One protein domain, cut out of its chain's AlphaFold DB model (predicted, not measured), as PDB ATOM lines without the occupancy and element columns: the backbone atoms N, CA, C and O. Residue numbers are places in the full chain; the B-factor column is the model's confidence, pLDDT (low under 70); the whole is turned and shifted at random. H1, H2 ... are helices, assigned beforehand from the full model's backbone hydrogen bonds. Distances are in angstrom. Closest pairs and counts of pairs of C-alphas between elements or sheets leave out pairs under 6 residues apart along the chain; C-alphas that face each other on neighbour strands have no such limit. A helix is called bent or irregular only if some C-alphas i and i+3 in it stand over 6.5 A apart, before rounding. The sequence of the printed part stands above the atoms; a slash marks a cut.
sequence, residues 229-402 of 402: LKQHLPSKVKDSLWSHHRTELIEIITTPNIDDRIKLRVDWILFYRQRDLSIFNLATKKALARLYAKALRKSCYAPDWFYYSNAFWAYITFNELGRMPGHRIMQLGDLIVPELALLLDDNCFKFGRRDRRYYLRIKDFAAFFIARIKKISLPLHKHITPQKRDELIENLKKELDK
ATOM      1  N   LEU A 229      80.825 171.387  -2.133       59.41
ATOM      2  CA  LEU A 229      80.767 172.197  -0.908       59.41
ATOM      3  C   LEU A 229      81.721 171.685   0.193       59.41
ATOM      4  O   LEU A 229      82.071 172.439   1.100       59.41
ATOM      5  N   LYS A 230      82.157 170.418   0.098       52.22
ATOM      6  CA  LYS A 230      82.981 169.719   1.098       52.22
ATOM      7  C   LYS A 230      84.499 169.844   0.879       52.22
ATOM      8  O   LYS A 230      85.241 169.676   1.840       52.22
ATOM      9  N   GLN A 231      84.986 170.150  -0.329       60.12
ATOM     10  CA  GLN A 231      86.434 170.215  -0.592       60.12
ATOM     11  C   GLN A 231      86.973 171.631  -0.377       60.12
ATOM     12  O   GLN A 231      86.346 172.612  -0.776       60.12
ATOM     13  N   HIS A 232      88.140 171.776   0.252       70.19
ATOM     14  CA  HIS A 232      88.850 173.055   0.286       70.19
ATOM     15  C   HIS A 232      89.328 173.408  -1.130       70.19
ATOM     16  O   HIS A 232      89.993 172.607  -1.777       70.19
ATOM     17  N   LEU A 233      89.003 174.611  -1.616       79.88
ATOM     18  CA  LEU A 233      89.582 175.090  -2.874       79.88
ATOM     19  C   LEU A 233      91.080 175.371  -2.654       79.88
ATOM     20  O   LEU A 233      91.418 175.953  -1.617       79.88
ATOM     21  N   PRO A 234      91.971 175.010  -3.595       84.00
ATOM     22  CA  PRO A 234      93.374 175.414  -3.538       84.00
ATOM     23  C   PRO A 234      93.509 176.939  -3.504       84.00
ATOM     24  O   PRO A 234      92.709 177.637  -4.130       84.00
ATOM     25  N   SER A 235      94.528 177.469  -2.819       83.81
ATOM     26  CA  SER A 235      94.730 178.923  -2.700       83.81
ATOM     27  C   SER A 235      94.810 179.604  -4.069       83.81
ATOM     28  O   SER A 235      94.028 180.512  -4.314       83.81
ATOM     29  N   LYS A 236      95.591 179.059  -5.018       86.31
ATOM     30  CA  LYS A 236      95.693 179.582  -6.398       86.31
ATOM     31  C   LYS A 236      94.333 179.767  -7.087       86.31
ATOM     32  O   LYS A 236      94.129 180.732  -7.812       86.31
ATOM     33  N   VAL A 237      93.383 178.860  -6.841       86.38
ATOM     34  CA  VAL A 237      92.031 178.955  -7.410       86.38
ATOM     35  C   VAL A 237      91.244 180.083  -6.754       86.38
ATOM     36  O   VAL A 237      90.611 180.862  -7.456       86.38
ATOM     37  N   LYS A 238      91.291 180.206  -5.419       85.12
ATOM     38  CA  LYS A 238      90.635 181.323  -4.714       85.12
ATOM     39  C   LYS A 238      91.196 182.670  -5.164       85.12
ATOM     40  O   LYS A 238      90.442 183.629  -5.255       85.12
ATOM     41  N   ASP A 239      92.487 182.717  -5.468       85.50
ATOM     42  CA  ASP A 239      93.190 183.929  -5.891       85.50
ATOM     43  C   ASP A 239      92.747 184.357  -7.278       85.50
ATOM     44  O   ASP A 239      92.386 185.509  -7.481       85.50
ATOM     45  N   SER A 240      92.691 183.406  -8.211       88.38
ATOM     46  CA  SER A 240      92.164 183.644  -9.551       88.38
ATOM     47  C   SER A 240      90.707 184.117  -9.503       88.38
ATOM     48  O   SER A 240      90.387 185.134 -10.119       88.38
ATOM     49  N   LEU A 241      89.854 183.448  -8.716       89.31
ATOM     50  CA  LEU A 241      88.454 183.837  -8.528       89.31
ATOM     51  C   LEU A 241      88.319 185.244  -7.937       89.31
ATOM     52  O   LEU A 241      87.494 186.027  -8.395       89.31
ATOM     53  N   TRP A 242      89.136 185.577  -6.939       86.38
ATOM     54  CA  TRP A 242      89.161 186.911  -6.355       86.38
ATOM     55  C   TRP A 242      89.583 187.970  -7.378       86.38
ATOM     56  O   TRP A 242      88.871 188.952  -7.556       86.38
ATOM     57  N   SER A 243      90.708 187.779  -8.067       88.12
ATOM     58  CA  SER A 243      91.268 188.810  -8.947       88.12
ATOM     59  C   SER A 243      90.406 189.092 -10.177       88.12
ATOM     60  O   SER A 243      90.357 190.234 -10.618       88.12
ATOM     61  N   HIS A 244      89.718 188.082 -10.718       90.12
ATOM     62  CA  HIS A 244      88.990 188.216 -11.987       90.12
ATOM     63  C   HIS A 244      87.472 188.319 -11.827       90.12
ATOM     64  O   HIS A 244      86.804 188.759 -12.755       90.12
ATOM     65  N   HIS A 245      86.916 187.901 -10.682       93.38
ATOM     66  CA  HIS A 245      85.468 187.723 -10.528       93.38
ATOM     67  C   HIS A 245      84.910 188.267  -9.206       93.38
ATOM     68  O   HIS A 245      83.857 187.834  -8.733       93.38
ATOM     69  N   ARG A 246      85.621 189.194  -8.551       91.38
ATOM     70  CA  ARG A 246      85.205 189.755  -7.255       91.38
ATOM     71  C   ARG A 246      83.791 190.339  -7.291       91.38
ATOM     72  O   ARG A 246      83.032 190.114  -6.350       91.38
ATOM     73  N   THR A 247      83.446 191.083  -8.338       92.06
ATOM     74  CA  THR A 247      82.143 191.755  -8.456       92.06
ATOM     75  C   THR A 247      81.009 190.737  -8.549       92.06
ATOM     76  O   THR A 247      80.049 190.809  -7.782       92.06
ATOM     77  N   GLU A 248      81.158 189.732  -9.408       93.94
ATOM     78  CA  GLU A 248      80.184 188.659  -9.606       93.94
ATOM     79  C   GLU A 248      80.035 187.798  -8.348       93.94
ATOM     80  O   GLU A 248      78.926 187.402  -7.989       93.94
ATOM     81  N   LEU A 249      81.129 187.543  -7.622       92.75
ATOM     82  CA  LEU A 249      81.081 186.856  -6.331       92.75
ATOM     83  C   LEU A 249      80.265 187.654  -5.296       92.75
ATOM     84  O   LEU A 249      79.427 187.083  -4.598       92.75
ATOM     85  N   ILE A 250      80.445 188.974  -5.212       93.00
ATOM     86  CA  ILE A 250      79.634 189.818  -4.318       93.00
ATOM     87  C   ILE A 250      78.152 189.772  -4.728       93.00
ATOM     88  O   ILE A 250      77.278 189.653  -3.864       93.00
ATOM     89  N   GLU A 251      77.862 189.801  -6.029       92.25
ATOM     90  CA  GLU A 251      76.498 189.722  -6.564       92.25
ATOM     91  C   GLU A 251      75.804 188.386  -6.232       92.25
ATOM     92  O   GLU A 251      74.603 188.351  -5.949       92.25
ATOM     93  N   ILE A 252      76.542 187.269  -6.207       93.12
ATOM     94  CA  ILE A 252      75.988 185.952  -5.837       93.12
ATOM     95  C   ILE A 252      75.392 185.967  -4.421       93.12
ATOM     96  O   ILE A 252      74.349 185.349  -4.187       93.12
ATOM     97  N   ILE A 253      76.010 186.681  -3.477       92.44
ATOM     98  CA  ILE A 253      75.545 186.740  -2.081       92.44
ATOM     99  C   ILE A 253      74.144 187.368  -1.998       92.44
ATOM    100  O   ILE A 253      73.270 186.862  -1.287       92.44
ATOM    101  N   THR A 254      73.908 188.446  -2.747       90.06
ATOM    102  CA  THR A 254      72.642 189.197  -2.720       90.06
ATOM    103  C   THR A 254      71.594 188.658  -3.687       90.06
ATOM    104  O   THR A 254      70.408 188.915  -3.484       90.06
ATOM    105  N   THR A 255      71.986 187.873  -4.696       86.88
ATOM    106  CA  THR A 255      71.051 187.341  -5.696       86.88
ATOM    107  C   THR A 255      70.000 186.426  -5.036       86.88
ATOM    108  O   THR A 255      70.349 185.443  -4.362       86.88
ATOM    109  N   PRO A 256      68.694 186.707  -5.210       79.19
ATOM    110  CA  PRO A 256      67.624 185.849  -4.711       79.19
ATOM    111  C   PRO A 256      67.690 184.429  -5.285       79.19
ATOM    112  O   PRO A 256      68.209 184.196  -6.375       79.19
ATOM    113  N   ASN A 257      67.130 183.465  -4.557       77.56
ATOM    114  CA  ASN A 257      66.980 182.064  -4.970       77.56
ATOM    115  C   ASN A 257      68.279 181.269  -5.188       77.56
ATOM    116  O   ASN A 257      68.187 180.105  -5.567       77.56
ATOM    117  N   ILE A 258      69.485 181.835  -5.051       82.50
ATOM    118  CA  ILE A 258      70.721 181.028  -5.064       82.50
ATOM    119  C   ILE A 258      70.795 180.228  -3.760       82.50
ATOM    120  O   ILE A 258      70.496 180.773  -2.699       82.50
ATOM    121  N   ASP A 259      71.204 178.955  -3.839       80.75
ATOM    122  CA  ASP A 259      71.405 178.096  -2.664       80.75
ATOM    123  C   ASP A 259      72.340 178.783  -1.657       80.75
ATOM    124  O   ASP A 259      73.474 179.149  -1.971       80.75
ATOM    125  N   ASP A 260      71.859 178.949  -0.428       86.12
ATOM    126  CA  ASP A 260      72.573 179.634   0.647       86.12
ATOM    127  C   ASP A 260      73.953 179.035   0.937       86.12
ATOM    128  O   ASP A 260      74.873 179.758   1.310       86.12
ATOM    129  N   ARG A 261      74.162 177.735   0.706       84.56
ATOM    130  CA  ARG A 261      75.481 177.105   0.874       84.56
ATOM    131  C   ARG A 261      76.475 177.586  -0.170       84.56
ATOM    132  O   ARG A 261      77.660 177.710   0.128       84.56
ATOM    133  N   ILE A 262      75.999 177.875  -1.381       86.81
ATOM    134  CA  ILE A 262      76.816 178.489  -2.432       86.81
ATOM    135  C   ILE A 262      77.173 179.907  -2.002       86.81
ATOM    136  O   ILE A 262      78.345 180.261  -2.047       86.81
ATOM    137  N   LYS A 263      76.207 180.681  -1.497       91.25
ATOM    138  CA  LYS A 263      76.456 182.041  -0.991       91.25
ATOM    139  C   LYS A 263      77.470 182.061   0.152       91.25
ATOM    140  O   LYS A 263      78.418 182.836   0.122       91.25
ATOM    141  N   LEU A 264      77.319 181.162   1.123       89.81
ATOM    142  CA  LEU A 264      78.251 181.006   2.240       89.81
ATOM    143  C   LEU A 264      79.642 180.577   1.759       89.81
ATOM    144  O   LEU A 264      80.663 181.013   2.290       89.81
ATOM    145  N   ARG A 265      79.702 179.729   0.727       86.50
ATOM    146  CA  ARG A 265      80.968 179.324   0.120       86.50
ATOM    147  C   ARG A 265      81.640 180.467  -0.634       86.50
ATOM    148  O   ARG A 265      82.863 180.578  -0.582       86.50
ATOM    149  N   VAL A 266      80.853 181.299  -1.307       91.06
ATOM    150  CA  VAL A 266      81.329 182.525  -1.945       91.06
ATOM    151  C   VAL A 266      81.879 183.489  -0.901       91.06
ATOM    152  O   VAL A 266      83.026 183.905  -1.047       91.06
ATOM    153  N   ASP A 267      81.152 183.759   0.188       92.31
ATOM    154  CA  ASP A 267      81.685 184.609   1.261       92.31
ATOM    155  C   ASP A 267      82.989 184.048   1.833       92.31
ATOM    156  O   ASP A 267      83.904 184.809   2.109       92.31
ATOM    157  N   TRP A 268      83.147 182.725   1.927       87.38
ATOM    158  CA  TRP A 268      84.417 182.142   2.362       87.38
ATOM    159  C   TRP A 268      85.570 182.391   1.377       87.38
ATOM    160  O   TRP A 268      86.694 182.691   1.792       87.38
ATOM    161  N   ILE A 269      85.316 182.279   0.072       87.69
ATOM    162  CA  ILE A 269      86.319 182.620  -0.948       87.69
ATOM    163  C   ILE A 269      86.744 184.082  -0.777       87.69
ATOM    164  O   ILE A 269      87.943 184.363  -0.766       87.69
ATOM    165  N   LEU A 270      85.781 184.980  -0.547       90.31
ATOM    166  CA  LEU A 270      86.043 186.396  -0.297       90.31
ATOM    167  C   LEU A 270      86.776 186.619   1.040       90.31
ATOM    168  O   LEU A 270      87.780 187.323   1.054       90.31
ATOM    169  N   PHE A 271      86.368 185.955   2.132       88.69
ATOM    170  CA  PHE A 271      86.987 186.023   3.469       88.69
ATOM    171  C   PHE A 271      88.477 185.694   3.429       88.69
ATOM    172  O   PHE A 271      89.277 186.297   4.143       88.69
ATOM    173  N   TYR A 272      88.855 184.707   2.611       85.00
ATOM    174  CA  TYR A 272      90.242 184.268   2.499       85.00
ATOM    175  C   TYR A 272      91.175 185.394   2.028       85.00
ATOM    176  O   TYR A 272      92.333 185.421   2.443       85.00
ATOM    177  N   ARG A 273      90.675 186.316   1.194       85.38
ATOM    178  CA  ARG A 273      91.454 187.433   0.643       85.38
ATOM    179  C   ARG A 273      91.176 188.756   1.342       85.38
ATOM    180  O   ARG A 273      92.126 189.451   1.681       85.38
ATOM    181  N   GLN A 274      89.914 189.053   1.631       87.50
ATOM    182  CA  GLN A 274      89.516 190.196   2.438       87.50
ATOM    183  C   GLN A 274      88.843 189.728   3.725       87.50
ATOM    184  O   GLN A 274      87.687 189.294   3.738       87.50
ATOM    185  N   ARG A 275      89.573 189.852   4.836       85.56
ATOM    186  CA  ARG A 275      89.044 189.462   6.143       85.56
ATOM    187  C   ARG A 275      87.983 190.424   6.647       85.56
ATOM    188  O   ARG A 275      87.053 189.955   7.281       85.56
ATOM    189  N   ASP A 276      88.092 191.727   6.407       90.81
ATOM    190  CA  ASP A 276      87.067 192.708   6.793       90.81
ATOM    191  C   ASP A 276      85.869 192.748   5.821       90.81
ATOM    192  O   ASP A 276      85.806 192.001   4.845       90.81
ATOM    193  N   LEU A 277      84.882 193.598   6.128       93.31
ATOM    194  CA  LEU A 277      83.667 193.790   5.327       93.31
ATOM    195  C   LEU A 277      83.712 195.056   4.453       93.31
ATOM    196  O   LEU A 277      82.655 195.520   4.017       93.31
ATOM    197  N   SER A 278      84.890 195.650   4.228       93.19
ATOM    198  CA  SER A 278      85.034 196.910   3.469       93.19
ATOM    199  C   SER A 278      84.533 196.791   2.029       93.19
ATOM    200  O   SER A 278      84.036 197.752   1.453       93.19
ATOM    201  N   ILE A 279      84.593 195.584   1.468       92.12
ATOM    202  CA  ILE A 279      84.186 195.294   0.090       92.12
ATOM    203  C   ILE A 279      82.672 195.188  -0.085       92.12
ATOM    204  O   ILE A 279      82.194 195.112  -1.215       92.12
ATOM    205  N   PHE A 280      81.922 195.127   1.015       95.25
ATOM    206  CA  PHE A 280      80.484 194.922   1.002       95.25
ATOM    207  C   PHE A 280      79.752 196.230   1.291       95.25
ATOM    208  O   PHE A 280      79.995 196.893   2.302       95.25
ATOM    209  N   ASN A 281      78.780 196.557   0.443       95.19
ATOM    210  CA  ASN A 281      77.819 197.610   0.746       95.19
ATOM    211  C   ASN A 281      76.830 197.153   1.841       95.19
ATOM    212  O   ASN A 281      76.806 195.989   2.256       95.19
ATOM    213  N   LEU A 282      75.989 198.075   2.317       95.19
ATOM    214  CA  LEU A 282      75.025 197.795   3.385       95.19
ATOM    215  C   LEU A 282      74.030 196.681   3.019       95.19
ATOM    216  O   LEU A 282      73.706 195.850   3.868       95.19
ATOM    217  N   ALA A 283      73.561 196.634   1.769       93.69
ATOM    218  CA  ALA A 283      72.617 195.613   1.320       93.69
ATOM    219  C   ALA A 283      73.243 194.211   1.385       93.69
ATOM    220  O   ALA A 283      72.629 193.281   1.914       93.69
ATOM    221  N   THR A 284      74.496 194.070   0.945       95.44
ATOM    222  CA  THR A 284      75.240 192.811   1.043       95.44
ATOM    223  C   THR A 284      75.517 192.427   2.492       95.44
ATOM    224  O   THR A 284      75.339 191.264   2.847       95.44
ATOM    225  N   LYS A 285      75.864 193.383   3.365       97.19
ATOM    226  CA  LYS A 285      76.035 193.112   4.806       97.19
ATOM    227  C   LYS A 285      74.741 192.595   5.449       97.19
ATOM    228  O   LYS A 285      74.786 191.613   6.184       97.19
ATOM    229  N   LYS A 286      73.580 193.174   5.120       96.06
ATOM    230  CA  LYS A 286      72.267 192.671   5.577       96.06
ATOM    231  C   LYS A 286      71.958 191.270   5.034       96.06
ATOM    232  O   LYS A 286      71.441 190.427   5.764       96.06
ATOM    233  N   ALA A 287      72.295 190.994   3.773       94.12
ATOM    234  CA  ALA A 287      72.145 189.657   3.198       94.12
ATOM    235  C   ALA A 287      73.042 188.628   3.911       94.12
ATOM    236  O   ALA A 287      72.573 187.538   4.235       94.12
ATOM    237  N   LEU A 288      74.293 188.989   4.220       96.00
ATOM    238  CA  LEU A 288      75.210 188.159   5.005       96.00
ATOM    239  C   LEU A 288      74.697 187.920   6.428       96.00
ATOM    240  O   LEU A 288      74.760 186.787   6.891       96.00
ATOM    241  N   ALA A 289      74.145 188.933   7.099       97.44
ATOM    242  CA  ALA A 289      73.551 188.787   8.429       97.44
ATOM    243  C   ALA A 289      72.472 187.692   8.469       97.44
ATOM    244  O   ALA A 289      72.588 186.728   9.231       97.44
ATOM    245  N   ARG A 290      71.494 187.776   7.561       95.81
ATOM    246  CA  ARG A 290      70.446 186.755   7.377       95.81
ATOM    247  C   ARG A 290      71.029 185.384   7.070       95.81
ATOM    248  O   ARG A 290      70.616 184.373   7.639       95.81
ATOM    249  N   LEU A 291      72.000 185.349   6.160       94.06
ATOM    250  CA  LEU A 291      72.634 184.122   5.705       94.06
ATOM    251  C   LEU A 291      73.369 183.404   6.849       94.06
ATOM    252  O   LEU A 291      73.223 182.192   6.995       94.06
ATOM    253  N   TYR A 292      74.108 184.139   7.683       95.12
ATOM    254  CA  TYR A 292      74.856 183.585   8.813       95.12
ATOM    255  C   TYR A 292      73.963 183.159   9.982       95.12
ATOM    256  O   TYR A 292      74.208 182.100  10.561       95.12
ATOM    257  N   ALA A 293      72.902 183.907  10.294       95.00
ATOM    258  CA  ALA A 293      71.908 183.472  11.276       95.00
ATOM    259  C   ALA A 293      71.216 182.173  10.822       95.00
ATOM    260  O   ALA A 293      71.127 181.196  11.572       95.00
ATOM    261  N   LYS A 294      70.834 182.094   9.540       92.06
ATOM    262  CA  LYS A 294      70.281 180.869   8.949       92.06
ATOM    263  C   LYS A 294      71.284 179.708   8.995       92.06
ATOM    264  O   LYS A 294      70.896 178.598   9.363       92.06
ATOM    265  N   ALA A 295      72.556 179.959   8.660       89.88
ATOM    266  CA  ALA A 295      73.697 179.031   8.778       89.88
ATOM    267  C   ALA A 295      73.849 178.466  10.185       89.88
ATOM    268  O   ALA A 295      73.944 177.244  10.344       89.88
ATOM    269  N   LEU A 296      73.781 179.326  11.198       91.00
ATOM    270  CA  LEU A 296      73.827 178.902  12.586       91.00
ATOM    271  C   LEU A 296      72.653 177.977  12.911       91.00
ATOM    272  O   LEU A 296      72.889 176.839  13.313       91.00
ATOM    273  N   ARG A 297      71.411 178.395  12.646       90.12
ATOM    274  CA  ARG A 297      70.210 177.582  12.907       90.12
ATOM    275  C   ARG A 297      70.290 176.193  12.271       90.12
ATOM    276  O   ARG A 297      70.117 175.167  12.924       90.12
ATOM    277  N   LYS A 298      70.600 176.143  10.978       85.56
ATOM    278  CA  LYS A 298      70.642 174.896  10.204       85.56
ATOM    279  C   LYS A 298      71.789 173.967  10.584       85.56
ATOM    280  O   LYS A 298      71.667 172.778  10.328       85.56
ATOM    281  N   SER A 299      72.848 174.459  11.228       81.38
ATOM    282  CA  SER A 299      73.942 173.597  11.698       81.38
ATOM    283  C   SER A 299      73.500 172.522  12.704       81.38
ATOM    284  O   SER A 299      74.209 171.533  12.869       81.38
ATOM    285  N   CYS A 300      72.330 172.685  13.336       79.81
ATOM    286  CA  CYS A 300      71.706 171.649  14.156       79.81
ATOM    287  C   CYS A 300      70.820 170.691  13.336       79.81
ATOM    288  O   CYS A 300      70.991 169.479  13.396       79.81
ATOM    289  N   TYR A 301      69.907 171.233  12.524       77.19
ATOM    290  CA  TYR A 301      68.915 170.448  11.771       77.19
ATOM    291  C   TYR A 301      69.473 169.719  10.544       77.19
ATOM    292  O   TYR A 301      68.863 168.782  10.041       77.19
ATOM    293  N   ALA A 302      70.601 170.187  10.021       73.06
ATOM    294  CA  ALA A 302      71.292 169.609   8.882       73.06
ATOM    295  C   ALA A 302      72.804 169.798   9.101       73.06
ATOM    296  O   ALA A 302      73.385 170.757   8.594       73.06
ATOM    297  N   PRO A 303      73.467 168.918   9.873       64.69
ATOM    298  CA  PRO A 303      74.882 169.076  10.224       64.69
ATOM    299  C   PRO A 303      75.780 169.230   8.986       64.69
ATOM    300  O   PRO A 303      76.650 170.095   8.923       64.69
ATOM    301  N   ASP A 304      75.486 168.494   7.917       66.94
ATOM    302  CA  ASP A 304      76.209 168.576   6.646       66.94
ATOM    303  C   ASP A 304      75.944 169.865   5.833       66.94
ATOM    304  O   ASP A 304      76.486 170.019   4.734       66.94
ATOM    305  N   TRP A 305      75.118 170.797   6.330       67.56
ATOM    306  CA  TRP A 305      74.685 171.982   5.583       67.56
ATOM    307  C   TRP A 305      75.796 173.013   5.397       67.56
ATOM    308  O   TRP A 305      76.100 173.395   4.266       67.56
ATOM    309  N   PHE A 306      76.416 173.453   6.492       65.69
ATOM    310  CA  PHE A 306      77.536 174.391   6.484       65.69
ATOM    311  C   PHE A 306      78.237 174.374   7.849       65.69
ATOM    312  O   PHE A 306      77.611 174.695   8.853       65.69
ATOM    313  N   TYR A 307      79.522 173.998   7.882       67.69
ATOM    314  CA  TYR A 307      80.359 173.875   9.091       67.69
ATOM    315  C   TYR A 307      79.620 173.374  10.344       67.69
ATOM    316  O   TYR A 307      79.252 174.153  11.227       67.69
ATOM    317  N   TYR A 308      79.494 172.052  10.469       59.91
ATOM    318  CA  TYR A 308      78.896 171.423  11.651       59.91
ATOM    319  C   TYR A 308      79.686 171.649  12.947       59.91
ATOM    320  O   TYR A 308      79.132 171.561  14.036       59.91
ATOM    321  N   SER A 309      80.991 171.918  12.860       64.06
ATOM    322  CA  SER A 309      81.850 171.965  14.044       64.06
ATOM    323  C   SER A 309      81.686 173.273  14.831       64.06
ATOM    324  O   SER A 309      81.957 174.359  14.313       64.06
ATOM    325  N   ASN A 310      81.286 173.149  16.105       65.31
ATOM    326  CA  ASN A 310      81.101 174.242  17.076       65.31
ATOM    327  C   ASN A 310      82.272 175.233  17.098       65.31
ATOM    328  O   ASN A 310      82.055 176.437  17.039       65.31
ATOM    329  N   ALA A 311      83.497 174.709  17.045       71.06
ATOM    330  CA  ALA A 311      84.767 175.431  17.002       71.06
ATOM    331  C   ALA A 311      84.878 176.534  15.931       71.06
ATOM    332  O   ALA A 311      85.650 177.483  16.068       71.06
ATOM    333  N   PHE A 312      84.154 176.402  14.818       82.31
ATOM    334  CA  PHE A 312      84.153 177.430  13.777       82.31
ATOM    335  C   PHE A 312      83.245 178.609  14.131       82.31
ATOM    336  O   PHE A 312      83.485 179.720  13.668       82.31
ATOM    337  N   TRP A 313      82.234 178.374  14.961       88.00
ATOM    338  CA  TRP A 313      81.283 179.380  15.412       88.00
ATOM    339  C   TRP A 313      81.791 180.052  16.681       88.00
ATOM    340  O   TRP A 313      82.172 181.215  16.656       88.00
ATOM    341  N   ALA A 314      81.865 179.307  17.776       89.31
ATOM    342  CA  ALA A 314      82.365 179.797  19.048       89.31
ATOM    343  C   ALA A 314      82.864 178.631  19.892       89.31
ATOM    344  O   ALA A 314      82.300 177.535  19.853       89.31
ATOM    345  N   TYR A 315      83.883 178.898  20.696       88.00
ATOM    346  CA  TYR A 315      84.281 178.042  21.801       88.00
ATOM    347  C   TYR A 315      83.686 178.632  23.075       88.00
ATOM    348  O   TYR A 315      84.386 179.235  23.885       88.00
ATOM    349  N   ILE A 316      82.361 178.498  23.227       87.94
ATOM    350  CA  ILE A 316      81.620 179.116  24.338       87.94
ATOM    351  C   ILE A 316      82.218 178.693  25.676       87.94
ATOM    352  O   ILE A 316      82.374 179.534  26.539       87.94
ATOM    353  N   THR A 317      82.628 177.436  25.829       84.00
ATOM    354  CA  THR A 317      83.254 176.890  27.046       84.00
ATOM    355  C   THR A 317      84.547 177.595  27.458       84.00
ATOM    356  O   THR A 317      84.835 177.681  28.645       84.00
ATOM    357  N   PHE A 318      85.286 178.151  26.498       86.19
ATOM    358  CA  PHE A 318      86.491 178.953  26.729       86.19
ATOM    359  C   PHE A 318      86.218 180.455  26.619       86.19
ATOM    360  O   PHE A 318      87.131 181.267  26.690       86.19
ATOM    361  N   ASN A 319      84.950 180.839  26.450       88.25
ATOM    362  CA  ASN A 319      84.535 182.207  26.177       88.25
ATOM    363  C   ASN A 319      85.243 182.812  24.945       88.25
ATOM    364  O   ASN A 319      85.476 184.018  24.882       88.25
ATOM    365  N   GLU A 320      85.579 181.991  23.951       89.81
ATOM    366  CA  GLU A 320      86.379 182.387  22.793       89.81
ATOM    367  C   GLU A 320      85.549 182.439  21.508       89.81
ATOM    368  O   GLU A 320      84.637 181.635  21.272       89.81
ATOM    369  N   LEU A 321      85.896 183.387  20.635       88.94
ATOM    370  CA  LEU A 321      85.339 183.443  19.289       88.94
ATOM    371  C   LEU A 321      85.833 182.249  18.476       88.94
ATOM    372  O   LEU A 321      87.001 181.867  18.521       88.94
ATOM    373  N   GLY A 322      84.932 181.671  17.688       84.38
ATOM    374  CA  GLY A 322      85.322 180.683  16.703       84.38
ATOM    375  C   GLY A 322      86.096 181.336  15.567       84.38
ATOM    376  O   GLY A 322      86.281 182.553  15.496       84.38
ATOM    377  N   ARG A 323      86.538 180.496  14.632       83.50
ATOM    378  CA  ARG A 323      87.199 180.964  13.410       83.50
ATOM    379  C   ARG A 323      86.181 181.617  12.464       83.50
ATOM    380  O   ARG A 323      85.248 182.288  12.873       83.50
ATOM    381  N   MET A 324      86.387 181.439  11.167       84.06
ATOM    382  CA  MET A 324      85.720 182.152  10.084       84.06
ATOM    383  C   MET A 324      84.223 182.492  10.309       84.06
ATOM    384  O   MET A 324      83.938 183.687  10.297       84.06
ATOM    385  N   PRO A 325      83.273 181.556  10.556       88.88
ATOM    386  CA  PRO A 325      81.885 181.935  10.844       88.88
ATOM    387  C   PRO A 325      81.720 182.849  12.060       88.88
ATOM    388  O   PRO A 325      81.043 183.867  11.957       88.88
ATOM    389  N   GLY A 326      82.364 182.527  13.185       91.50
ATOM    390  CA  GLY A 326      82.321 183.355  14.391       91.50
ATOM    391  C   GLY A 326      82.896 184.749  14.177       91.50
ATOM    392  O   GLY A 326      82.266 185.747  14.520       91.50
ATOM    393  N   HIS A 327      84.060 184.827  13.533       91.38
ATOM    394  CA  HIS A 327      84.696 186.097  13.195       91.38
ATOM    395  C   HIS A 327      83.816 186.948  12.272       91.38
ATOM    396  O   HIS A 327      83.675 188.151  12.475       91.38
ATOM    397  N   ARG A 328      83.186 186.324  11.270       92.38
ATOM    398  CA  ARG A 328      82.319 187.022  10.320       92.38
ATOM    399  C   ARG A 328      81.046 187.554  10.987       92.38
ATOM    400  O   ARG A 328      80.672 188.689  10.704       92.38
ATOM    401  N   ILE A 329      80.438 186.799  11.908       95.50
ATOM    402  CA  ILE A 329      79.313 187.277  12.735       95.50
ATOM    403  C   ILE A 329      79.715 188.526  13.524       95.50
ATOM    404  O   ILE A 329      79.016 189.534  13.464       95.50
ATOM    405  N   MET A 330      80.863 188.494  14.206       96.19
ATOM    406  CA  MET A 330      81.326 189.637  14.998       96.19
ATOM    407  C   MET A 330      81.556 190.892  14.152       96.19
ATOM    408  O   MET A 330      81.236 191.992  14.590       96.19
ATOM    409  N   GLN A 331      82.062 190.739  12.928       96.00
ATOM    410  CA  GLN A 331      82.266 191.867  12.014       96.00
ATOM    411  C   GLN A 331      80.967 192.495  11.509       96.00
ATOM    412  O   GLN A 331      80.960 193.677  11.170       96.00
ATOM    413  N   LEU A 332      79.883 191.720  11.423       97.31
ATOM    414  CA  LEU A 332      78.573 192.247  11.038       97.31
ATOM    415  C   LEU A 332      77.980 193.150  12.130       97.31
ATOM    416  O   LEU A 332      77.163 194.013  11.810       97.31
ATOM    417  N   GLY A 333      78.423 192.996  13.383       97.25
ATOM    418  CA  GLY A 333      78.067 193.880  14.491       97.25
ATOM    419  C   GLY A 333      76.555 193.980  14.691       97.25
ATOM    420  O   GLY A 333      75.840 192.981  14.632       97.25
ATOM    421  N   ASP A 334      76.039 195.191  14.885       97.38
ATOM    422  CA  ASP A 334      74.609 195.403  15.135       97.38
ATOM    423  C   ASP A 334      73.692 194.911  14.006       97.38
ATOM    424  O   ASP A 334      72.534 194.584  14.258       97.38
ATOM    425  N   LEU A 335      74.193 194.784  12.770       97.81
ATOM    426  CA  LEU A 335      73.377 194.348  11.631       97.81
ATOM    427  C   LEU A 335      72.869 192.911  11.764       97.81
ATOM    428  O   LEU A 335      71.840 192.585  11.176       97.81
ATOM    429  N   ILE A 336      73.591 192.046  12.482       98.19
ATOM    430  CA  ILE A 336      73.209 190.637  12.648       98.19
ATOM    431  C   ILE A 336      72.392 190.387  13.920       98.19
ATOM    432  O   ILE A 336      71.747 189.346  14.025       98.19
ATOM    433  N   VAL A 337      72.353 191.340  14.856       98.06
ATOM    434  CA  VAL A 337      71.649 191.178  16.137       98.06
ATOM    435  C   VAL A 337      70.161 190.847  15.956       98.06
ATOM    436  O   VAL A 337      69.739 189.859  16.556       98.06
ATOM    437  N   PRO A 338      69.378 191.540  15.101       97.31
ATOM    438  CA  PRO A 338      67.968 191.191  14.901       97.31
ATOM    439  C   PRO A 338      67.777 189.764  14.373       97.31
ATOM    440  O   PRO A 338      66.864 189.062  14.785       97.31
ATOM    441  N   GLU A 339      68.671 189.306  13.495       97.94
ATOM    442  CA  GLU A 339      68.599 187.969  12.897       97.94
ATOM    443  C   GLU A 339      68.995 186.871  13.903       97.94
ATOM    444  O   GLU A 339      68.461 185.763  13.857       97.94
ATOM    445  N   LEU A 340      69.914 187.165  14.833       97.94
ATOM    446  CA  LEU A 340      70.280 186.259  15.931       97.94
ATOM    447  C   LEU A 340      69.229 186.238  17.041       97.94
ATOM    448  O   LEU A 340      69.044 185.192  17.657       97.94
ATOM    449  N   ALA A 341      68.539 187.353  17.292       97.44
ATOM    450  CA  ALA A 341      67.495 187.433  18.312       97.44
ATOM    451  C   ALA A 341      66.370 186.419  18.038       97.44
ATOM    452  O   ALA A 341      65.911 185.743  18.954       97.44
ATOM    453  N   LEU A 342      66.040 186.195  16.758       95.31
ATOM    454  CA  LEU A 342      65.087 185.168  16.306       95.31
ATOM    455  C   LEU A 342      65.491 183.726  16.663       95.31
ATOM    456  O   LEU A 342      64.698 182.801  16.495       95.31
ATOM    457  N   LEU A 343      66.736 183.509  17.089       96.50
ATOM    458  CA  LEU A 343      67.272 182.201  17.453       96.50
ATOM    459  C   LEU A 343      67.356 181.993  18.970       96.50
ATOM    460  O   LEU A 343      67.767 180.913  19.391       96.50
ATOM    461  N   LEU A 344      66.989 182.987  19.791       96.94
ATOM    462  CA  LEU A 344      67.093 182.905  21.256       96.94
ATOM    463  C   LEU A 344      66.111 181.906  21.887       96.94
ATOM    464  O   LEU A 344      66.350 181.449  23.001       96.94
ATOM    465  N   ASP A 345      65.092 181.478  21.144       93.62
ATOM    466  CA  ASP A 345      64.155 180.426  21.558       93.62
ATOM    467  C   ASP A 345      64.456 179.058  20.900       93.62
ATOM    468  O   ASP A 345      63.751 178.073  21.126       93.62
ATOM    469  N   ASP A 346      65.521 178.956  20.091       90.69
ATOM    470  CA  ASP A 346      65.869 177.726  19.374       90.69
ATOM    471  C   ASP A 346      66.636 176.742  20.281       90.69
ATOM    472  O   ASP A 346      67.842 176.863  20.540       90.69
ATOM    473  N   ASN A 347      65.907 175.732  20.762       89.19
ATOM    474  CA  ASN A 347      66.403 174.693  21.667       89.19
ATOM    475  C   ASN A 347      67.184 173.562  20.973       89.19
ATOM    476  O   ASN A 347      67.548 172.584  21.628       89.19
ATOM    477  N   CYS A 348      67.456 173.657  19.670       84.56
ATOM    478  CA  CYS A 348      68.115 172.583  18.936       84.56
ATOM    479  C   CYS A 348      69.575 172.395  19.395       84.56
ATOM    480  O   CYS A 348      70.372 173.338  19.379       84.56
ATOM    481  N   PHE A 349      69.941 171.170  19.791       80.50
ATOM    482  CA  PHE A 349      71.286 170.825  20.264       80.50
ATOM    483  C   PHE A 349      72.299 170.693  19.129       80.50
ATOM    484  O   PHE A 349      72.175 169.845  18.245       80.50
ATOM    485  N   LYS A 350      73.383 171.461  19.202       71.19
ATOM    486  CA  LYS A 350      74.453 171.398  18.211       71.19
ATOM    487  C   LYS A 350      75.515 170.377  18.619       71.19
ATOM    488  O   LYS A 350      76.301 170.592  19.546       71.19
ATOM    489  N   PHE A 351      75.566 169.257  17.902       60.72
ATOM    490  CA  PHE A 351      76.515 168.178  18.176       60.72
ATOM    491  C   PHE A 351      77.956 168.555  17.781       60.72
ATOM    492  O   PHE A 351      78.359 168.445  16.625       60.72
ATOM    493  N   GLY A 352      78.774 168.933  18.767       57.03
ATOM    494  CA  GLY A 352      80.227 169.069  18.629       57.03
ATOM    495  C   GLY A 352      80.967 167.879  19.245       57.03
ATOM    496  O   GLY A 352      80.715 167.520  20.392       57.03
ATOM    497  N   ARG A 353      81.925 167.271  18.524       51.81
ATOM    498  CA  ARG A 353      82.720 166.129  19.040       51.81
ATOM    499  C   ARG A 353      83.498 166.449  20.330       51.81
ATOM    500  O   ARG A 353      83.714 165.531  21.110       51.81
ATOM    501  N   ARG A 354      83.902 167.709  20.552       52.38
ATOM    502  CA  ARG A 354      84.702 168.139  21.720       52.38
ATOM    503  C   ARG A 354      83.880 168.704  22.890       52.38
ATOM    504  O   ARG A 354      84.357 168.649  24.013       52.38
ATOM    505  N   ASP A 355      82.632 169.124  22.664       53.66
ATOM    506  CA  ASP A 355      81.797 169.801  23.678       53.66
ATOM    507  C   ASP A 355      80.617 168.948  24.166       53.66
ATOM    508  O   ASP A 355      79.635 169.474  24.690       53.66
ATOM    509  N   ARG A 356      80.691 167.617  24.007       58.22
ATOM    510  CA  ARG A 356      79.590 166.689  24.340       58.22
ATOM    511  C   ARG A 356      79.059 166.839  25.772       58.22
ATOM    512  O   ARG A 356      77.915 166.487  26.013       58.22
ATOM    513  N   ARG A 357      79.867 167.370  26.696       62.38
ATOM    514  CA  ARG A 357      79.491 167.592  28.102       62.38
ATOM    515  C   ARG A 357      78.595 168.818  28.328       62.38
ATOM    516  O   ARG A 357      77.910 168.861  29.337       62.38
ATOM    517  N   TYR A 358      78.595 169.799  27.421       67.50
ATOM    518  CA  TYR A 358      77.937 171.098  27.642       67.50
ATOM    519  C   TYR A 358      76.570 171.232  26.962       67.50
ATOM    520  O   TYR A 358      75.838 172.177  27.259       67.50
ATOM    521  N   TYR A 359      76.223 170.302  26.060       77.56
ATOM    522  CA  TYR A 359      74.938 170.274  25.349       77.56
ATOM    523  C   TYR A 359      74.519 171.667  24.843       77.56
ATOM    524  O   TYR A 359      73.438 172.165  25.151       77.56
ATOM    525  N   LEU A 360      75.421 172.333  24.115       86.94
ATOM    526  CA  LEU A 360      75.179 173.679  23.596       86.94
ATOM    527  C   LEU A 360      74.081 173.650  22.525       86.94
ATOM    528  O   LEU A 360      74.091 172.804  21.626       86.94
ATOM    529  N   ARG A 361      73.151 174.595  22.616       91.06
ATOM    530  CA  ARG A 361      72.008 174.773  21.713       91.06
ATOM    531  C   ARG A 361      72.209 175.984  20.819       91.06
ATOM    532  O   ARG A 361      73.028 176.850  21.121       91.06
ATOM    533  N   ILE A 362      71.436 176.077  19.742       91.44
ATOM    534  CA  ILE A 362      71.461 177.235  18.836       91.44
ATOM    535  C   ILE A 362      71.294 178.558  19.598       91.44
ATOM    536  O   ILE A 362      72.099 179.469  19.382       91.44
ATOM    537  N   LYS A 363      70.352 178.633  20.545       95.56
ATOM    538  CA  LYS A 363      70.174 179.829  21.379       95.56
ATOM    539  C   LYS A 363      71.388 180.204  22.232       95.56
ATOM    540  O   LYS A 363      71.658 181.388  22.394       95.56
ATOM    541  N   ASP A 364      72.174 179.226  22.696       95.00
ATOM    542  CA  ASP A 364      73.400 179.492  23.463       95.00
ATOM    543  C   ASP A 364      74.440 180.218  22.573       95.00
ATOM    544  O   ASP A 364      75.085 181.171  23.010       95.00
ATOM    545  N   PHE A 365      74.570 179.827  21.296       95.12
ATOM    546  CA  PHE A 365      75.445 180.517  20.334       95.12
ATOM    547  C   PHE A 365      74.922 181.901  19.952       95.12
ATOM    548  O   PHE A 365      75.707 182.846  19.880       95.12
ATOM    549  N   ALA A 366      73.619 182.029  19.697       97.31
ATOM    550  CA  ALA A 366      73.017 183.314  19.357       97.31
ATOM    551  C   ALA A 366      73.210 184.332  20.489       97.31
ATOM    552  O   ALA A 366      73.726 185.425  20.248       97.31
ATOM    553  N   ALA A 367      72.910 183.933  21.727       97.94
ATOM    554  CA  ALA A 367      73.096 184.763  22.909       97.94
ATOM    555  C   ALA A 367      74.566 185.134  23.137       97.94
ATOM    556  O   ALA A 367      74.867 186.297  23.396       97.94
ATOM    557  N   PHE A 368      75.492 184.183  22.960       97.25
ATOM    558  CA  PHE A 368      76.930 184.449  23.043       97.25
ATOM    559  C   PHE A 368      77.374 185.567  22.087       97.25
ATOM    560  O   PHE A 368      78.069 186.497  22.502       97.25
ATOM    561  N   PHE A 369      76.968 185.506  20.816       98.06
ATOM    562  CA  PHE A 369      77.344 186.526  19.837       98.06
ATOM    563  C   PHE A 369      76.669 187.869  20.096       98.06
ATOM    564  O   PHE A 369      77.347 188.892  20.040       98.06
ATOM    565  N   ILE A 370      75.369 187.876  20.404       98.38
ATOM    566  CA  ILE A 370      74.640 189.107  20.731       98.38
ATOM    567  C   ILE A 370      75.308 189.807  21.911       98.38
ATOM    568  O   ILE A 370      75.646 190.983  21.801       98.38
ATOM    569  N   ALA A 371      75.561 189.083  23.004       97.69
ATOM    570  CA  ALA A 371      76.188 189.641  24.193       97.69
ATOM    571  C   ALA A 371      77.572 190.227  23.883       97.69
ATOM    572  O   ALA A 371      77.888 191.336  24.301       97.69
ATOM    573  N   ARG A 372      78.381 189.542  23.065       97.38
ATOM    574  CA  ARG A 372      79.686 190.056  22.621       97.38
ATOM    575  C   ARG A 372      79.574 191.316  21.761       97.38
ATOM    576  O   ARG A 372      80.349 192.245  21.970       97.38
ATOM    577  N   ILE A 373      78.639 191.353  20.813       97.69
ATOM    578  CA  ILE A 373      78.413 192.505  19.924       97.69
ATOM    579  C   ILE A 373      77.919 193.713  20.731       97.69
ATOM    580  O   ILE A 373      78.457 194.809  20.589       97.69
ATOM    581  N   LYS A 374      76.941 193.494  21.615       97.25
ATOM    582  CA  LYS A 374      76.335 194.518  22.479       97.25
ATOM    583  C   LYS A 374      77.161 194.853  23.721       97.25
ATOM    584  O   LYS A 374      76.795 195.758  24.458       97.25
ATOM    585  N   LYS A 375      78.278 194.153  23.941       96.06
ATOM    586  CA  LYS A 375      79.142 194.270  25.128       96.06
ATOM    587  C   LYS A 375      78.394 194.021  26.452       96.06
ATOM    588  O   LYS A 375      78.725 194.616  27.471       96.06
ATOM    589  N   ILE A 376      77.421 193.111  26.437       95.62
ATOM    590  CA  ILE A 376      76.663 192.659  27.610       95.62
ATOM    591  C   ILE A 376      77.407 191.487  28.264       95.62
ATOM    592  O   ILE A 376      77.907 190.587  27.582       95.62
ATOM    593  N   SER A 377      77.496 191.482  29.594       94.56
ATOM    594  CA  SER A 377      78.125 190.385  30.334       94.56
ATOM    595  C   SER A 377      77.212 189.157  30.349       94.56
ATOM    596  O   SER A 377      76.152 189.172  30.965       94.56
ATOM    597  N   LEU A 378      77.634 188.073  29.690       94.94
ATOM    598  CA  LEU A 378      76.864 186.829  29.606       94.94
ATOM    599  C   LEU A 378      77.770 185.605  29.846       94.94
ATOM    600  O   LEU A 378      78.346 185.054  28.901       94.94
ATOM    601  N   PRO A 379      77.942 185.151  31.101       93.88
ATOM    602  CA  PRO A 379      78.918 184.122  31.459       93.88
ATOM    603  C   PRO A 379      78.442 182.688  31.149       93.88
ATOM    604  O   PRO A 379      78.561 181.797  31.988       93.88
ATOM    605  N   LEU A 380      77.957 182.422  29.927       91.50
ATOM    606  CA  LEU A 380      77.465 181.094  29.510       91.50
ATOM    607  C   LEU A 380      78.491 179.972  29.743       91.50
ATOM    608  O   LEU A 380      78.124 178.851  30.081       91.50
ATOM    609  N   HIS A 381      79.779 180.294  29.599       88.06
ATOM    610  CA  HIS A 381      80.912 179.390  29.798       88.06
ATOM    611  C   HIS A 381      81.010 178.809  31.216       88.06
ATOM    612  O   HIS A 381      81.565 177.728  31.391       88.06
ATOM    613  N   LYS A 382      80.455 179.497  32.225       90.88
ATOM    614  CA  LYS A 382      80.489 179.061  33.629       90.88
ATOM    615  C   LYS A 382      79.421 178.016  33.965       90.88
ATOM    616  O   LYS A 382      79.439 177.463  35.061       90.88
ATOM    617  N   HIS A 383      78.486 177.746  33.053       89.88
ATOM    618  CA  HIS A 383      77.308 176.930  33.335       89.88
ATOM    619  C   HIS A 383      77.213 175.729  32.391       89.88
ATOM    620  O   HIS A 383      76.905 175.860  31.204       89.88
ATOM    621  N   ILE A 384      77.437 174.533  32.944       84.38
ATOM    622  CA  ILE A 384      77.334 173.260  32.213       84.38
ATOM    623  C   ILE A 384      75.870 172.949  31.870       84.38
ATOM    624  O   ILE A 384      75.580 172.484  30.765       84.38
ATOM    625  N   THR A 385      74.940 173.238  32.784       86.00
ATOM    626  CA  THR A 385      73.527 172.887  32.627       86.00
ATOM    627  C   THR A 385      72.760 173.905  31.769       86.00
ATOM    628  O   THR A 385      72.996 175.113  31.880       86.00
ATOM    629  N   PRO A 386      71.819 173.448  30.921       90.00
ATOM    630  CA  PRO A 386      70.971 174.326  30.116       90.00
ATOM    631  C   PRO A 386      70.139 175.330  30.927       90.00
ATOM    632  O   PRO A 386      69.984 176.466  30.491       90.00
ATOM    633  N   GLN A 387      69.644 174.950  32.110       92.50
ATOM    634  CA  GLN A 387      68.713 175.766  32.901       92.50
ATOM    635  C   GLN A 387      69.308 177.123  33.292       92.50
ATOM    636  O   GLN A 387      68.691 178.159  33.070       92.50
ATOM    637  N   LYS A 388      70.544 177.141  33.810       92.88
ATOM    638  CA  LYS A 388      71.201 178.403  34.186       92.88
ATOM    639  C   LYS A 388      71.512 179.283  32.980       92.88
ATOM    640  O   LYS A 388      71.453 180.503  33.082       92.88
ATOM    641  N   ARG A 389      71.813 178.684  31.826       93.94
ATOM    642  CA  ARG A 389      71.978 179.441  30.581       93.94
ATOM    643  C   ARG A 389      70.655 180.029  30.102       93.94
ATOM    644  O   ARG A 389      70.663 181.143  29.602       93.94
ATOM    645  N   ASP A 390      69.544 179.329  30.303       96.19
ATOM    646  CA  ASP A 390      68.210 179.823  29.944       96.19
ATOM    647  C   ASP A 390      67.831 181.059  30.756       96.19
ATOM    648  O   ASP A 390      67.418 182.051  30.168       96.19
ATOM    649  N   GLU A 391      68.080 181.057  32.068       96.25
ATOM    650  CA  GLU A 391      67.894 182.248  32.912       96.25
ATOM    651  C   GLU A 391      68.705 183.453  32.394       96.25
ATOM    652  O   GLU A 391      68.186 184.563  32.280       96.25
ATOM    653  N   LEU A 392      69.975 183.232  32.034       97.00
ATOM    654  CA  LEU A 392      70.838 184.274  31.469       97.00
ATOM    655  C   LEU A 392      70.329 184.775  30.107       97.00
ATOM    656  O   LEU A 392      70.389 185.973  29.835       97.00
ATOM    657  N   ILE A 393      69.830 183.876  29.257       97.50
ATOM    658  CA  ILE A 393      69.282 184.210  27.937       97.50
ATOM    659  C   ILE A 393      67.972 184.998  28.065       97.50
ATOM    660  O   ILE A 393      67.776 185.959  27.327       97.50
ATOM    661  N   GLU A 394      67.103 184.659  29.017       97.38
ATOM    662  CA  GLU A 394      65.875 185.422  29.269       97.38
ATOM    663  C   GLU A 394      66.167 186.835  29.789       97.38
ATOM    664  O   GLU A 394      65.504 187.793  29.391       97.38
ATOM    665  N   ASN A 395      67.201 187.004  30.619       95.88
ATOM    666  CA  ASN A 395      67.652 188.339  31.020       95.88
ATOM    667  C   ASN A 395      68.209 189.131  29.829       95.88
ATOM    668  O   ASN A 395      67.863 190.299  29.666       95.88
ATOM    669  N   LEU A 396      68.991 188.484  28.959       96.94
ATOM    670  CA  LEU A 396      69.469 189.104  27.723       96.94
ATOM    671  C   LEU A 396      68.303 189.564  26.833       96.94
ATOM    672  O   LEU A 396      68.351 190.677  26.325       96.94
ATOM    673  N   LYS A 397      67.254 188.747  26.662       96.75
ATOM    674  CA  LYS A 397      66.059 189.118  25.877       96.75
ATOM    675  C   LYS A 397      65.418 190.402  26.411       96.75
ATOM    676  O   LYS A 397      65.222 191.338  25.647       96.75
ATOM    677  N   LYS A 398      65.217 190.494  27.730       94.25
ATOM    678  CA  LYS A 398      64.671 191.700  28.383       94.25
ATOM    679  C   LYS A 398      65.541 192.944  28.196       94.25
ATOM    680  O   LYS A 398      65.015 194.049  28.199       94.25
ATOM    681  N   GLU A 399      66.860 192.788  28.102       93.44
ATOM    682  CA  GLU A 399      67.771 193.907  27.833       93.44
ATOM    683  C   GLU A 399      67.745 194.360  26.370       93.44
ATOM    684  O   GLU A 399      67.998 195.530  26.112       93.44
ATOM    685  N   LEU A 400      67.435 193.469  25.424       90.25
ATOM    686  CA  LEU A 400      67.313 193.811  24.001       90.25
ATOM    687  C   LEU A 400      66.010 194.543  23.655       90.25
ATOM    688  O   LEU A 400      65.969 195.222  22.632       90.25
ATOM    689  N   ASP A 401      64.970 194.376  24.477       81.75
ATOM    690  CA  ASP A 401      63.663 195.028  24.312       81.75
ATOM    691  C   ASP A 401      63.625 196.465  24.878       81.75
ATOM    692  O   ASP A 401      62.616 197.158  24.734       81.75
ATOM    693  N   LYS A 402      64.707 196.905  25.534       73.00
ATOM    694  CA  LYS A 402      64.918 198.286  25.997       73.00
ATOM    695  C   LYS A 402      65.657 199.094  24.938       73.00
ATOM    696  O   LYS A 402      65.319 200.289  24.803       73.00
TER     697      LYS A 402
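AT A GLANCE: This is residues 229 to 402 of the 402 residues of an uncharacterized protein of marine bacterium AO1-C (UniProt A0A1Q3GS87). Crossed helices follow one another along the longest axis, with H3 in the middle, the bent H1 and H2 towards one end, and H5, H6, H7 and then H8 towards the other. A loop, residues 342 to 361, joins H6 to H7. The printed part has 174 residues with eight named helices, H1 to H8 in order, and no named strand: all helix. It is compact, with a radius of gyration of the C-alphas of 16.3 A and spans of 50 by 37 by 27 A.

IN THESE COORDINATES: H1, residues 235 to 254, begins with C-alpha 235 at (94.730, 178.923, -2.700). By its hydrogen bonds it was assigned as one helix, but it is bent: C-alphas 244 and 247 are 8.5 A apart, and its arms are H1a, 235 to 244, and H1b, 247 to 254. H2 is 260 to 273, 20.4 A; H3 282 to 301, 29.2 A; H4 310 to 313; H5 324 to 335, irregular, with C-alphas 331 and 334 9.0 A apart; H6 337 to 341; H7 362 to 374, 18.3 A; and H8 386 to 400, 20.7 A, which ends with C-alpha 400 at (67.313, 193.811, 24.001).

HOW THE PARTS SIT: H3 is the hub, touching five helices. H1a touches H2, about perpendicular at 85 degrees, closest at C-alphas 238 and 269, 5.9 A. H1b and H2 form a hairpin, closest at C-alphas 253 and 263, 4.9 A. H3 touches H5, closest at C-alphas 286 and 335, 6.4 A, and H6, at 293 and 340, 5.7 A. H4 touches H5, closest at C-alphas 313 and 326, 4.2 A. H7 touches H8, a steep tilt of 42 degrees, the same way, closest at C-alphas 367 and 393, 6.3 A. H3 and H8 are apart. Every O i to N i+4 pair is within hydrogen-bond range in H1a, H6, H7 and H8; it is 2 of 4 in H1b, 9 of 10 in H2, 14 of 16 in H3 and 5 of 8 in H5, and H4 is too short for one.

THE WHOLE: The C-alphas farthest apart, of His 244 and Gln 387, are 50.8 A apart. The printed part has no cut; the links H6 to H7 and H7 to H8 are long. pLDDT is under 70 in residues 229 to 231, 303 to 310 and 351 to 358.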